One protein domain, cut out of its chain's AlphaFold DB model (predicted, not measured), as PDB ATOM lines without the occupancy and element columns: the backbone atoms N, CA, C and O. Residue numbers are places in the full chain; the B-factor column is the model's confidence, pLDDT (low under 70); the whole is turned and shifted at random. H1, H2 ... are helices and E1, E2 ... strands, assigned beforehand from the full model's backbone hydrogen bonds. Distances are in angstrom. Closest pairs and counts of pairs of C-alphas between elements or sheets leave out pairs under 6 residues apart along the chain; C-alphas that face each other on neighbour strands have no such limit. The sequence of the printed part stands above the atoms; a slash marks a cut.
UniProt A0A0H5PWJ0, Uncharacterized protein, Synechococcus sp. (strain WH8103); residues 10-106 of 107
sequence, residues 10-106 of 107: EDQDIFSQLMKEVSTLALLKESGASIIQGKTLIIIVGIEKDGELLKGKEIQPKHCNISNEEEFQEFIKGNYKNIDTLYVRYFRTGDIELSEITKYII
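Overview. This is residues 10 to 106 of the 107 residues of an uncharacterized protein of Synechococcus sp. (strain WH8103) (UniProt A0A0H5PWJ0). A strongly twisted sheet of four antiparallel strands runs through the core, with H1 and H2 over one face and H3 over the other. The long strand E1 bends on its way through the sheet, and the loop of residues 50 to 62 swings out from its end before E2 begins. The printed part has 97 residues, with three named helices and four named strands along the chain as H1 H2 E1 E2 H3 E3 E4; the sheet's order is E2 E1 E3 E4, and the class is mixed, helices and strands. The whole is compact, with a radius of gyration of the C-alphas of 12.8 A and spans of 36 by 29 by 19 A.

Arrangement. Start at the inner strands, E1 at residues 40 to 49 and E3 at residues 85 to 92, antiparallel at 165 degrees; look for N 41 and O 91 within hydrogen-bond range at 2.9 A. Edge strand E2, residues 63 to 66, forms a hairpin with E1, where N 42 and O 64 are 2.8 A apart. Edge strand E4, residues 101 to 105, forms a hairpin with E3, where N 104 and O 86 are 2.7 A apart. H3, residues 69 to 79, is on the sheet at a height of 8.8 A; its closest C-alphas to E2 are those of Phe 72 and Ile 66, 6.2 A. E2, H3 and E3 form a split strand-helix-strand unit, two strands running the same way with E1 between them, and its crossover is right-handed. On the opposite face, H2, residues 24 to 31, runs across the strands at 77 degrees to E1 on the local plane; the closest C-alphas are those of Ser 31 and Ile 43, 7.5 A. H1, residues 10 to 21, is on the same face as H2, slantwise to the strands at 37 degrees to E3 on the local plane; its Met 19 comes to 6.9 A from Ile 101 of E4, C-alpha to C-alpha. H1 and H2 are apart. In H1, H2 and H3 every O i to N i+4 pair is within hydrogen-bond range.

Along the chain. Find C-alpha 40 at (177.889, 104.400, 147.991); from there E1 runs 25.3 A to C-alpha 49, bending by 57 degrees at residue 45. E3 spans 21.8 A, E4 12.9 A and E2 9.7 A. H1 begins at C-alpha 10, (166.838, 122.729, 127.809), and spans 16.6 A; H3 spans 15.3 A and H2 10.6 A. E4 ends at C-alpha 105, (165.176, 117.289, 143.294).

Size, cuts and confidence. The two C-alphas farthest apart are those of Glu 10 and Gln 37, 37.0 A. The printed part has no cut, and the link from E1 to E2 is long, with 13 residues. Look for pLDDT under 70 in residues 10 to 22, 55 to 61 and 95 to 99; the mean of the printed part is 77.5.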
ATOM      1  N   GLU A  10     165.665 122.159 127.124       50.94
ATOM      2  CA  GLU A  10     166.838 122.729 127.809       50.94
ATOM      3  C   GLU A  10     167.400 121.804 128.906       50.94
ATOM      4  O   GLU A  10     168.606 121.565 128.926       50.94
ATOM      5  N   ASP A  11     166.559 121.188 129.754       50.94
ATOM      6  CA  ASP A  11     167.040 120.219 130.761       50.94
ATOM      7  C   ASP A  11     167.716 118.997 130.116       50.94
ATOM      8  O   ASP A  11     168.695 118.480 130.661       50.94
ATOM      9  N   GLN A  12     167.205 118.518 128.969       52.03
ATOM     10  CA  GLN A  12     167.854 117.432 128.228       52.03
ATOM     11  C   GLN A  12     169.212 117.857 127.676       52.03
ATOM     12  O   GLN A  12     170.136 117.041 127.679       52.03
ATOM     13  N   ASP A  13     169.355 119.105 127.230       63.41
ATOM     14  CA  ASP A  13     170.613 119.611 126.689       63.41
ATOM     15  C   ASP A  13     171.674 119.749 127.790       63.41
ATOM     16  O   ASP A  13     172.783 119.242 127.635       63.41
ATOM     17  N   ILE A  14     171.308 120.292 128.956       61.66
ATOM     18  CA  ILE A  14     172.209 120.444 130.112       61.66
ATOM     19  C   ILE A  14     172.652 119.084 130.665       61.66
ATOM     20  O   ILE A  14     173.842 118.849 130.880       61.66
ATOM     21  N   PHE A  15     171.710 118.158 130.863       61.84
ATOM     22  CA  PHE A  15     172.034 116.803 131.311       61.84
ATOM     23  C   PHE A  15     172.931 116.082 130.298       61.84
ATOM     24  O   PHE A  15     173.898 115.423 130.676       61.84
ATOM     25  N   SER A  16     172.657 116.253 129.001       62.06
ATOM     26  CA  SER A  16     173.476 115.683 127.929       62.06
ATOM     27  C   SER A  16     174.874 116.295 127.868       62.06
ATOM     28  O   SER A  16     175.824 115.571 127.582       62.06
ATOM     29  N   GLN A  17     175.029 117.594 128.138       61.97
ATOM     30  CA  GLN A  17     176.334 118.254 128.238       61.97
ATOM     31  C   GLN A  17     177.134 117.703 129.428       61.97
ATOM     32  O   GLN A  17     178.239 117.200 129.230       61.97
ATOM     33  N   LEU A  18     176.538 117.649 130.626       64.31
ATOM     34  CA  LEU A  18     177.168 117.057 131.815       64.31
ATOM     35  C   LEU A  18     177.551 115.582 131.604       64.31
ATOM     36  O   LEU A  18     178.614 115.137 132.032       64.31
ATOM     37  N   MET A  19     176.710 114.810 130.911       62.66
ATOM     38  CA  MET A  19     176.988 113.407 130.586       62.66
ATOM     39  C   MET A  19     178.098 113.239 129.540       62.66
ATOM     40  O   MET A  19     178.839 112.258 129.606       62.66
ATOM     41  N   LYS A  20     178.228 114.167 128.582       62.19
ATOM     42  CA  LYS A  20     179.250 114.122 127.521       62.19
ATOM     43  C   LYS A  20     180.636 114.530 128.007       62.19
ATOM     44  O   LYS A  20     181.623 114.001 127.504       62.19
ATOM     45  N   GLU A  21     180.720 115.463 128.948       59.84
ATOM     46  CA  GLU A  21     182.001 116.069 129.328       59.84
ATOM     47  C   GLU A  21     182.743 115.301 130.428       59.84
ATOM     48  O   GLU A  21     183.954 115.452 130.590       59.84
ATOM     49  N   VAL A  22     182.052 114.431 131.168       66.94
ATOM     50  CA  VAL A  22     182.538 114.021 132.483       66.94
ATOM     51  C   VAL A  22     182.818 112.512 132.567       66.94
ATOM     52  O   VAL A  22     181.948 111.684 132.859       66.94
ATOM     53  N   SER A  23     184.086 112.144 132.356       73.56
ATOM     54  CA  SER A  23     184.594 110.782 132.588       73.56
ATOM     55  C   SER A  23     184.555 110.417 134.077       73.56
ATOM     56  O   SER A  23     184.990 111.194 134.927       73.56
ATOM     57  N   THR A  24     184.106 109.201 134.405       74.12
ATOM     58  CA  THR A  24     184.123 108.665 135.779       74.12
ATOM     59  C   THR A  24     185.512 108.729 136.418       74.12
ATOM     60  O   THR A  24     185.645 109.132 137.572       74.12
ATOM     61  N   LEU A  25     186.563 108.387 135.669       74.62
ATOM     62  CA  LEU A  25     187.934 108.438 136.186       74.62
ATOM     63  C   LEU A  25     188.401 109.877 136.434       74.62
ATOM     64  O   LEU A  25     189.097 110.128 137.418       74.62
ATOM     65  N   ALA A  26     188.006 110.817 135.571       76.62
ATOM     66  CA  ALA A  26     188.303 112.233 135.764       76.62
ATOM     67  C   ALA A  26     187.601 112.771 137.020       76.62
ATOM     68  O   ALA A  26     188.259 113.383 137.856       76.62
ATOM     69  N   LEU A  27     186.324 112.432 137.229       78.06
ATOM     70  CA  LEU A  27     185.577 112.817 138.434       78.06
ATOM     71  C   LEU A  27     186.210 112.323 139.724       78.06
ATOM     72  O   LEU A  27     186.357 113.089 140.673       78.06
ATOM     73  N   LEU A  28     186.571 111.041 139.780       79.00
ATOM     74  CA  LEU A  28     187.196 110.468 140.972       79.00
ATOM     75  C   LEU A  28     188.534 111.160 141.267       79.00
ATOM     76  O   LEU A  28     188.827 111.476 142.417       79.00
ATOM     77  N   LYS A  29     189.314 111.464 140.222       79.12
ATOM     78  CA  LYS A  29     190.595 112.161 140.357       79.12
ATOM     79  C   LYS A  29     190.431 113.616 140.809       79.12
ATOM     80  O   LYS A  29     191.157 114.047 141.697       79.12
ATOM     81  N   GLU A  30     189.508 114.366 140.210       78.88
ATOM     82  CA  GLU A  30     189.305 115.793 140.500       78.88
ATOM     83  C   GLU A  30     188.613 116.037 141.842       78.88
ATOM     84  O   GLU A  30     188.969 116.966 142.561       78.88
ATOM     85  N   SER A  31     187.666 115.175 142.219       76.38
ATOM     86  CA  SER A  31     186.987 115.263 143.518       76.38
ATOM     87  C   SER A  31     187.885 114.904 144.705       76.38
ATOM     88  O   SER A  31     187.557 115.253 145.840       76.38
ATOM     89  N   GLY A  32     188.980 114.165 144.472       81.50
ATOM     90  CA  GLY A  32     189.792 113.559 145.531       81.50
ATOM     91  C   GLY A  32     189.027 112.523 146.365       81.50
ATOM     92  O   GLY A  32     189.479 112.140 147.446       81.50
ATOM     93  N   ALA A  33     187.855 112.093 145.895       83.88
ATOM     94  CA  ALA A  33     186.978 111.209 146.630       83.88
ATOM     95  C   ALA A  33     187.528 109.783 146.651       83.88
ATOM     96  O   ALA A  33     187.966 109.240 145.639       83.88
ATOM     97  N   SER A  34     187.453 109.151 147.817       83.06
ATOM     98  CA  SER A  34     187.753 107.729 147.964       83.06
ATOM     99  C   SER A  34     186.463 106.950 148.168       83.06
ATOM    100  O   SER A  34     185.620 107.328 148.986       83.06
ATOM    101  N   ILE A  35     186.322 105.851 147.428       82.69
ATOM    102  CA  ILE A  35     185.225 104.903 147.613       82.69
ATOM    103  C   ILE A  35     185.523 104.089 148.871       82.69
ATOM    104  O   ILE A  35     186.568 103.443 148.971       82.69
ATOM    105  N   ILE A  36     184.603 104.125 149.831       86.94
ATOM    106  CA  ILE A  36     184.695 103.333 151.056       86.94
ATOM    107  C   ILE A  36     183.918 102.033 150.856       86.94
ATOM    108  O   ILE A  36     182.764 102.048 150.428       86.94
ATOM    109  N   GLN A  37     184.540 100.903 151.198       84.88
ATOM    110  CA  GLN A  37     183.894  99.597 151.093       84.88
ATOM    111  C   GLN A  37     182.576  99.569 151.882       84.88
ATOM    112  O   GLN A  37     182.513 100.006 153.029       84.88
ATOM    113  N   GLY A  38     181.523  99.036 151.257       84.69
ATOM    114  CA  GLY A  38     180.189  98.948 151.857       84.69
ATOM    115  C   GLY A  38     179.390 100.254 151.828       84.69
ATOM    116  O   GLY A  38     178.261 100.268 152.310       84.69
ATOM    117  N   LYS A  39     179.935 101.331 151.248       89.19
ATOM    118  CA  LYS A  39     179.235 102.603 151.050       89.19
ATOM    119  C   LYS A  39     179.039 102.913 149.570       89.19
ATOM    120  O   LYS A  39     179.763 102.418 148.704       89.19
ATOM    121  N   THR A  40     178.049 103.754 149.295       89.00
ATOM    122  CA  THR A  40     177.889 104.400 147.991       89.00
ATOM    123  C   THR A  40     178.548 105.770 148.062       89.00
ATOM    124  O   THR A  40     178.157 106.605 148.875       89.00
ATOM    125  N   LEU A  41     179.549 106.004 147.218       89.31
ATOM    126  CA  LEU A  41     180.110 107.332 147.021       89.31
ATOM    127  C   LEU A  41     179.186 108.118 146.087       89.31
ATOM    128  O   LEU A  41     178.791 107.621 145.040       89.31
ATOM    129  N   ILE A  42     178.873 109.354 146.439       89.19
ATOM    130  CA  ILE A  42     178.108 110.278 145.609       89.19
ATOM    131  C   ILE A  42     178.984 111.488 145.342       89.19
ATOM    132  O   ILE A  42     179.464 112.116 146.287       89.19
ATOM    133  N   ILE A  43     179.170 111.821 144.068       87.44
ATOM    134  CA  ILE A  43     179.815 113.067 143.645       87.44
ATOM    135  C   ILE A  43     178.744 113.976 143.053       87.44
ATOM    136  O   ILE A  43     177.966 113.552 142.199       87.44
ATOM    137  N   ILE A  44     178.709 115.224 143.512       86.62
ATOM    138  CA  ILE A  44     177.821 116.250 142.971       86.62
ATOM    139  C   ILE A  44     178.492 116.867 141.746       86.62
ATOM    140  O   ILE A  44     179.558 117.473 141.860       86.62
ATOM    141  N   VAL A  45     177.857 116.698 140.589       81.88
ATOM    142  CA  VAL A  45     178.376 117.099 139.272       81.88
ATOM    143  C   VAL A  45     177.611 118.276 138.653       81.88
ATOM    144  O   VAL A  45     177.872 118.704 137.537       81.88
ATOM    145  N   GLY A  46     176.612 118.798 139.356       82.56
ATOM    146  CA  GLY A  46     175.856 119.954 138.901       82.56
ATOM    147  C   GLY A  46     174.883 120.424 139.963       82.56
ATOM    148  O   GLY A  46     174.425 119.641 140.797       82.56
ATOM    149  N   ILE A  47     174.585 121.717 139.941       84.69
ATOM    150  CA  ILE A  47     173.656 122.355 140.869       84.69
ATOM    151  C   ILE A  47     172.776 123.306 140.081       84.69
ATOM    152  O   ILE A  47     173.297 124.181 139.393       84.69
ATOM    153  N   GLU A  48     171.469 123.157 140.233       85.06
ATOM    154  CA  GLU A  48     170.469 124.067 139.688       85.06
ATOM    155  C   GLU A  48     169.883 124.921 140.812       85.06
ATOM    156  O   GLU A  48     169.570 124.422 141.903       85.06
ATOM    157  N   LYS A  49     169.754 126.218 140.545       85.12
ATOM    158  CA  LYS A  49     169.101 127.173 141.433       85.12
ATOM    159  C   LYS A  49     168.332 128.190 140.601       85.12
ATOM    160  O   LYS A  49     168.869 128.710 139.632       85.12
ATOM    161  N   ASP A  50     167.106 128.487 141.011       83.88
ATOM    162  CA  ASP A  50     166.167 129.363 140.317       83.88
ATOM    163  C   ASP A  50     165.925 128.922 138.854       83.88
ATOM    164  O   ASP A  50     165.672 129.749 137.981       83.88
ATOM    165  N   GLY A  51     166.017 127.612 138.577       77.94
ATOM    166  CA  GLY A  51     165.906 127.040 137.227       77.94
ATOM    167  C   GLY A  51     167.166 127.165 136.359       77.94
ATOM    168  O   GLY A  51     167.135 126.776 135.195       77.94
ATOM    169  N   GLU A  52     168.278 127.682 136.894       80.00
ATOM    170  CA  GLU A  52     169.537 127.835 136.157       80.00
ATOM    171  C   GLU A  52     170.663 126.962 136.736       80.00
ATOM    172  O   GLU A  52     170.893 126.915 137.950       80.00
ATOM    173  N   LEU A  53     171.429 126.300 135.856       77.25
ATOM    174  CA  LEU A  53     172.646 125.594 136.257       77.25
ATOM    175  C   LEU A  53     173.716 126.604 136.695       77.25
ATOM    176  O   LEU A  53     174.086 127.522 135.958       77.25
ATOM    177  N   LEU A  54     174.281 126.392 137.881       75.12
ATOM    178  CA  LEU A  54     175.388 127.193 138.384       75.12
ATOM    179  C   LEU A  54     176.667 126.913 137.575       75.12
ATOM    180  O   LEU A  54     177.405 125.970 137.864       75.12
ATOM    181  N   LYS A  55     176.945 127.765 136.580       66.69
ATOM    182  CA  LYS A  55     178.147 127.704 135.726       66.69
ATOM    183  C   LYS A  55     179.445 127.803 136.537       66.69
ATOM    184  O   LYS A  55     179.528 128.573 137.499       66.69
ATOM    185  N   GLY A  56     180.474 127.055 136.126       58.94
ATOM    186  CA  GLY A  56     181.795 127.056 136.770       58.94
ATOM    187  C   GLY A  56     181.836 126.316 138.110       58.94
ATOM    188  O   GLY A  56     182.737 126.539 138.920       58.94
ATOM    189  N   LYS A  57     180.833 125.469 138.371       56.91
ATOM    190  CA  LYS A  57     180.722 124.618 139.563       56.91
ATOM    191  C   LYS A  57     180.348 123.176 139.208       56.91
ATOM    192  O   LYS A  57     179.809 122.478 140.067       56.91
ATOM    193  N   GLU A  58     180.624 122.737 137.975       56.25
ATOM    194  CA  GLU A  58     180.278 121.391 137.501       56.25
ATOM    195  C   GLU A  58     180.954 120.275 138.311       56.25
ATOM    196  O   GLU A  58     180.430 119.178 138.390       56.25
ATOM    197  N   ILE A  59     182.078 120.523 138.986       56.06
ATOM    198  CA  ILE A  59     182.660 119.554 139.925       56.06
ATOM    199  C   ILE A  59     182.949 120.295 141.219       56.06
ATOM    200  O   ILE A  59     184.000 120.907 141.401       56.06
ATOM    201  N   GLN A  60     181.983 120.286 142.137       58.19
ATOM    202  CA  GLN A  60     182.288 120.720 143.493       58.19
ATOM    203  C   GLN A  60     182.997 119.574 144.220       58.19
ATOM    204  O   GLN A  60     182.559 118.431 144.125       58.19
ATOM    205  N   PRO A  61     184.022 119.847 145.046       53.81
ATOM    206  CA  PRO A  61     184.708 118.820 145.840       53.81
ATOM    207  C   PRO A  61     183.808 118.175 146.912       53.81
ATOM    208  O   PRO A  61     184.262 117.369 147.724       53.81
ATOM    209  N   LYS A  62     182.520 118.529 146.942       75.19
ATOM    210  CA  LYS A  62     181.527 117.956 147.832       75.19
ATOM    211  C   LYS A  62     181.103 116.597 147.293       75.19
ATOM    212  O   LYS A  62     180.308 116.478 146.365       75.19
ATOM    213  N   HIS A  63     181.654 115.581 147.925       86.00
ATOM    214  CA  HIS A  63     181.256 114.199 147.776       86.00
ATOM    215  C   HIS A  63     180.850 113.654 149.145       86.00
ATOM    216  O   HIS A  63     181.254 114.186 150.183       86.00
ATOM    217  N   CYS A  64     180.054 112.592 149.165       88.62
ATOM    218  CA  CYS A  64     179.719 111.901 150.405       88.62
ATOM    219  C   CYS A  64     179.727 110.391 150.194       88.62
ATOM    220  O   CYS A  64     179.390 109.900 149.123       88.62
ATOM    221  N   ASN A  65     180.140 109.658 151.222       90.38
ATOM    222  CA  ASN A  65     180.004 108.210 151.265       90.38
ATOM    223  C   ASN A  65     178.818 107.889 152.172       90.38
ATOM    224  O   ASN A  65     178.922 108.068 153.388       90.38
ATOM    225  N   ILE A  66     177.729 107.409 151.581       90.06
ATOM    226  CA  ILE A  66     176.480 107.113 152.280       90.06
ATOM    227  C   ILE A  66     176.271 105.606 152.427       90.06
ATOM    228  O   ILE A  66     176.659 104.814 151.561       90.06
ATOM    229  N   SER A  67     175.630 105.210 153.517       89.31
ATOM    230  CA  SER A  67     175.178 103.828 153.729       89.31
ATOM    231  C   SER A  67     173.743 103.617 153.230       89.31
ATOM    232  O   SER A  67     173.363 102.505 152.875       89.31
ATOM    233  N   ASN A  68     172.940 104.683 153.212       88.62
ATOM    234  CA  ASN A  68     171.529 104.678 152.840       88.62
ATOM    235  C   ASN A  68     171.086 106.078 152.376       88.62
ATOM    236  O   ASN A  68     171.849 107.042 152.436       88.62
ATOM    237  N   GLU A  69     169.844 106.187 151.909       87.38
ATOM    238  CA  GLU A  69     169.305 107.448 151.400       87.38
ATOM    239  C   GLU A  69     169.055 108.495 152.496       87.38
ATOM    240  O   GLU A  69     169.197 109.683 152.225       87.38
ATOM    241  N   GLU A  70     168.770 108.097 153.739       91.12
ATOM    242  CA  GLU A  70     168.581 109.037 154.858       91.12
ATOM    243  C   GLU A  70     169.857 109.843 155.142       91.12
ATOM    244  O   GLU A  70     169.796 111.069 155.235       91.12
ATOM    245  N   GLU A  71     171.023 109.183 155.166       91.94
ATOM    246  CA  GLU A  71     172.327 109.856 155.292       91.94
ATOM    247  C   GLU A  71     172.543 110.872 154.159       91.94
ATOM    248  O   GLU A  71     173.115 111.948 154.367       91.94
ATOM    249  N   PHE A  72     172.063 110.560 152.951       89.94
ATOM    250  CA  PHE A  72     172.139 111.491 151.831       89.94
ATOM    251  C   PHE A  72     171.241 112.708 152.045       89.94
ATOM    252  O   PHE A  72     171.704 113.833 151.870       89.94
ATOM    253  N   GLN A  73     169.998 112.514 152.495       88.38
ATOM    254  CA  GLN A  73     169.086 113.617 152.821       88.38
ATOM    255  C   GLN A  73     169.685 114.564 153.864       88.38
ATOM    256  O   GLN A  73     169.598 115.786 153.722       88.38
ATOM    257  N   GLU A  74     170.291 114.017 154.919       90.31
ATOM    258  CA  GLU A  74     170.946 114.811 155.960       90.31
ATOM    259  C   GLU A  74     172.131 115.604 155.403       90.31
ATOM    260  O   GLU A  74     172.254 116.806 155.666       90.31
ATOM    261  N   PHE A  75     172.960 114.966 154.569       89.44
ATOM    262  CA  PHE A  75     174.053 115.639 153.873       89.44
ATOM    263  C   PHE A  75     173.539 116.801 153.014       89.44
ATOM    264  O   PHE A  75     174.101 117.902 153.090       89.44
ATOM    265  N   ILE A  76     172.452 116.594 152.260       88.19
ATOM    266  CA  ILE A  76     171.835 117.630 151.427       88.19
ATOM    267  C   ILE A  76     171.340 118.803 152.273       88.19
ATOM    268  O   ILE A  76     171.760 119.940 152.045       88.19
ATOM    269  N   LYS A  77     170.531 118.538 153.302       86.56
ATOM    270  CA  LYS A  77     169.978 119.570 154.197       86.56
ATOM    271  C   LYS A  77     171.065 120.399 154.888       86.56
ATOM    272  O   LYS A  77     170.899 121.605 155.083       86.56
ATOM    273  N   GLY A  78     172.183 119.769 155.252       84.88
ATOM    274  CA  GLY A  78     173.319 120.445 155.875       84.88
ATOM    275  C   GLY A  78     174.114 121.340 154.919       84.88
ATOM    276  O   GLY A  78     174.649 122.365 155.344       84.88
ATOM    277  N   ASN A  79     174.186 120.983 153.631       85.69
ATOM    278  CA  ASN A  79     175.145 121.566 152.686       85.69
ATOM    279  C   ASN A  79     174.546 122.412 151.562       85.69
ATOM    280  O   ASN A  79     175.276 123.232 150.998       85.69
ATOM    281  N   TYR A  80     173.274 122.208 151.226       84.69
ATOM    282  CA  TYR A  80     172.628 122.753 150.032       84.69
ATOM    283  C   TYR A  80     171.299 123.415 150.394       84.69
ATOM    284  O   TYR A  80     170.220 122.949 150.048       84.69
ATOM    285  N   LYS A  81     171.388 124.533 151.118       81.25
ATOM    286  CA  LYS A  81     170.228 125.381 151.413       81.25
ATOM    287  C   LYS A  81     169.906 126.251 150.200       81.25
ATOM    288  O   LYS A  81     170.823 126.840 149.630       81.25
ATOM    289  N   ASN A  82     168.621 126.397 149.880       83.19
ATOM    290  CA  ASN A  82     168.129 127.211 148.758       83.19
ATOM    291  C   ASN A  82     168.647 126.734 147.389       83.19
ATOM    292  O   ASN A  82     169.014 127.556 146.552       83.19
ATOM    293  N   ILE A  83     168.758 125.420 147.217       85.81
ATOM    294  CA  ILE A  83     169.093 124.759 145.957       85.81
ATOM    295  C   ILE A  83     167.871 123.949 145.539       85.81
ATOM    296  O   ILE A  83     167.287 123.288 146.395       85.81
ATOM    297  N   ASP A  84     167.530 123.970 144.252       86.19
ATOM    298  CA  ASP A  84     166.335 123.288 143.744       86.19
ATOM    299  C   ASP A  84     166.651 121.864 143.293       86.19
ATOM    300  O   ASP A  84     165.879 120.930 143.501       86.19
ATOM    301  N   THR A  85     167.804 121.678 142.651       87.50
ATOM    302  CA  THR A  85     168.211 120.379 142.118       87.50
ATOM    303  C   THR A  85     169.718 120.183 142.208       87.50
ATOM    304  O   THR A  85     170.516 121.098 142.004       87.50
ATOM    305  N   LEU A  86     170.112 118.939 142.470       88.00
ATOM    306  CA  LEU A  86     171.476 118.455 142.332       88.00
ATOM    307  C   LEU A  86     171.548 117.407 141.232       88.00
ATOM    308  O   LEU A  86     170.715 116.511 141.153       88.00
ATOM    309  N   TYR A  87     172.590 117.480 140.421       85.44
ATOM    310  CA  TYR A  87     172.966 116.410 139.512       85.44
ATOM    311  C   TYR A  87     174.075 115.618 140.177       85.44
ATOM    312  O   TYR A  87     175.097 116.183 140.575       85.44
ATOM    313  N   VAL A  88     173.862 114.319 140.355       86.06
ATOM    314  CA  VAL A  88     174.741 113.490 141.182       86.06
ATOM    315  C   VAL A  88     175.129 112.221 140.452       86.06
ATOM    316  O   VAL A  88     174.327 111.662 139.713       86.06
ATOM    317  N   ARG A  89     176.354 111.747 140.661       84.75
ATOM    318  CA  ARG A  89     176.814 110.457 140.143       84.75
ATOM    319  C   ARG A  89     177.115 109.519 141.302       84.75
ATOM    320  O   ARG A  89     177.857 109.880 142.218       84.75
ATOM    321  N   TYR A  90     176.527 108.328 141.251       85.00
ATOM    322  CA  TYR A  90     176.656 107.302 142.281       85.00
ATOM    323  C   TYR A  90     177.736 106.294 141.904       85.00
ATOM    324  O   TYR A  90     177.646 105.645 140.870       85.00
ATOM    325  N   PHE A  91     178.711 106.087 142.776       83.94
ATOM    326  CA  PHE A  91     179.744 105.074 142.633       83.94
ATOM    327  C   PHE A  91     179.561 104.027 143.721       83.94
ATOM    328  O   PHE A  91     179.717 104.299 144.915       83.94
ATOM    329  N   ARG A  92     179.234 102.806 143.304       79.50
ATOM    330  CA  ARG A  92     179.225 101.638 144.183       79.50
ATOM    331  C   ARG A  92     180.513 100.859 143.995       79.50
ATOM    332  O   ARG A  92     181.053 100.771 142.892       79.50
ATOM    333  N   THR A  93     181.001 100.288 145.089       71.19
ATOM    334  CA  THR A  93     182.171  99.409 145.040       71.19
ATOM    335  C   THR A  93     181.821  98.200 144.161       71.19
ATOM    336  O   THR A  93     180.992  97.394 144.566       71.19
ATOM    337  N   GLY A  94     182.410  98.102 142.965       70.12
ATOM    338  CA  GLY A  94     182.153  97.023 141.995       70.12
ATOM    339  C   GLY A  94     181.486  97.455 140.681       70.12
ATOM    340  O   GLY A  94     181.704  96.787 139.680       70.12
ATOM    341  N   ASP A  95     180.791  98.600 140.649       67.06
ATOM    342  CA  ASP A  95     179.978  99.048 139.494       67.06
ATOM    343  C   ASP A  95     180.437 100.408 138.925       67.06
ATOM    344  O   ASP A  95     179.648 101.197 138.403       67.06
ATOM    345  N   ILE A  96     181.731 100.722 139.048       64.12
ATOM    346  CA  ILE A  96     182.293 102.042 138.698       64.12
ATOM    347  C   ILE A  96     182.089 102.386 137.209       64.12
ATOM    348  O   ILE A  96     182.001 103.560 136.854       64.12
ATOM    349  N   GLU A  97     181.968 101.390 136.332       59.31
ATOM    350  CA  GLU A  97     181.840 101.599 134.883       59.31
ATOM    351  C   GLU A  97     180.435 102.036 134.425       59.31
ATOM    352  O   GLU A  97     180.297 102.524 133.306       59.31
ATOM    353  N   LEU A  98     179.403 101.920 135.273       56.97
ATOM    354  CA  LEU A  98     177.993 102.126 134.890       56.97
ATOM    355  C   LEU A  98     177.301 103.286 135.621       56.97
ATOM    356  O   LEU A  98     176.082 103.419 135.565       56.97
ATOM    357  N   SER A  99     178.049 104.131 136.330       65.88
ATOM    358  CA  SER A  99     177.451 105.205 137.123       65.88
ATOM    359  C   SER A  99     176.849 106.308 136.238       65.88
ATOM    360  O   SER A  99     177.571 107.175 135.734       65.88
ATOM    361  N   GLU A 100     175.530 106.309 136.068       71.50
ATOM    362  CA  GLU A 100     174.795 107.387 135.400       71.50
ATOM    363  C   GLU A 100     174.672 108.625 136.305       71.50
ATOM    364  O   GLU A 100     174.696 108.534 137.537       71.50
ATOM    365  N   ILE A 101     174.562 109.811 135.695       78.50
ATOM    366  CA  ILE A 101     174.183 111.025 136.430       78.50
ATOM    367  C   ILE A 101     172.678 110.952 136.697       78.50
ATOM    368  O   ILE A 101     171.897 110.611 135.818       78.50
ATOM    369  N   THR A 102     172.260 111.283 137.910       82.50
ATOM    370  CA  THR A 102     170.860 111.301 138.338       82.50
ATOM    371  C   THR A 102     170.471 112.712 138.757       82.50
ATOM    372  O   THR A 102     171.227 113.380 139.467       82.50
ATOM    373  N   LYS A 103     169.284 113.165 138.330       85.12
ATOM    374  CA  LYS A 103     168.668 114.413 138.800       85.12
ATOM    375  C   LYS A 103     168.047 114.158 140.175       85.12
ATOM    376  O   LYS A 103     167.164 113.316 140.306       85.12
ATOM    377  N   TYR A 104     168.509 114.880 141.183       85.62
ATOM    378  CA  TYR A 104     168.026 114.814 142.552       85.62
ATOM    379  C   TYR A 104     167.330 116.133 142.911       85.62
ATOM    380  O   TYR A 104     167.987 117.162 143.071       85.62
ATOM    381  N   ILE A 105     166.000 116.107 143.002       83.44
ATOM    382  CA  ILE A 105     165.176 117.289 143.294       83.44
ATOM    383  C   ILE A 105     165.096 117.472 144.810       83.44
ATOM    384  O   ILE A 105     164.748 116.537 145.532       83.44
ATOM    385  N   ILE A 106     165.405 118.674 145.285       82.75
ATOM    386  CA  ILE A 106     165.309 119.035 146.699       82.75
ATOM    387  C   ILE A 106     163.933 119.678 146.917       82.75
ATOM    388  O   ILE A 106     163.618 120.682 146.282       82.75
TER     389      ILE A 106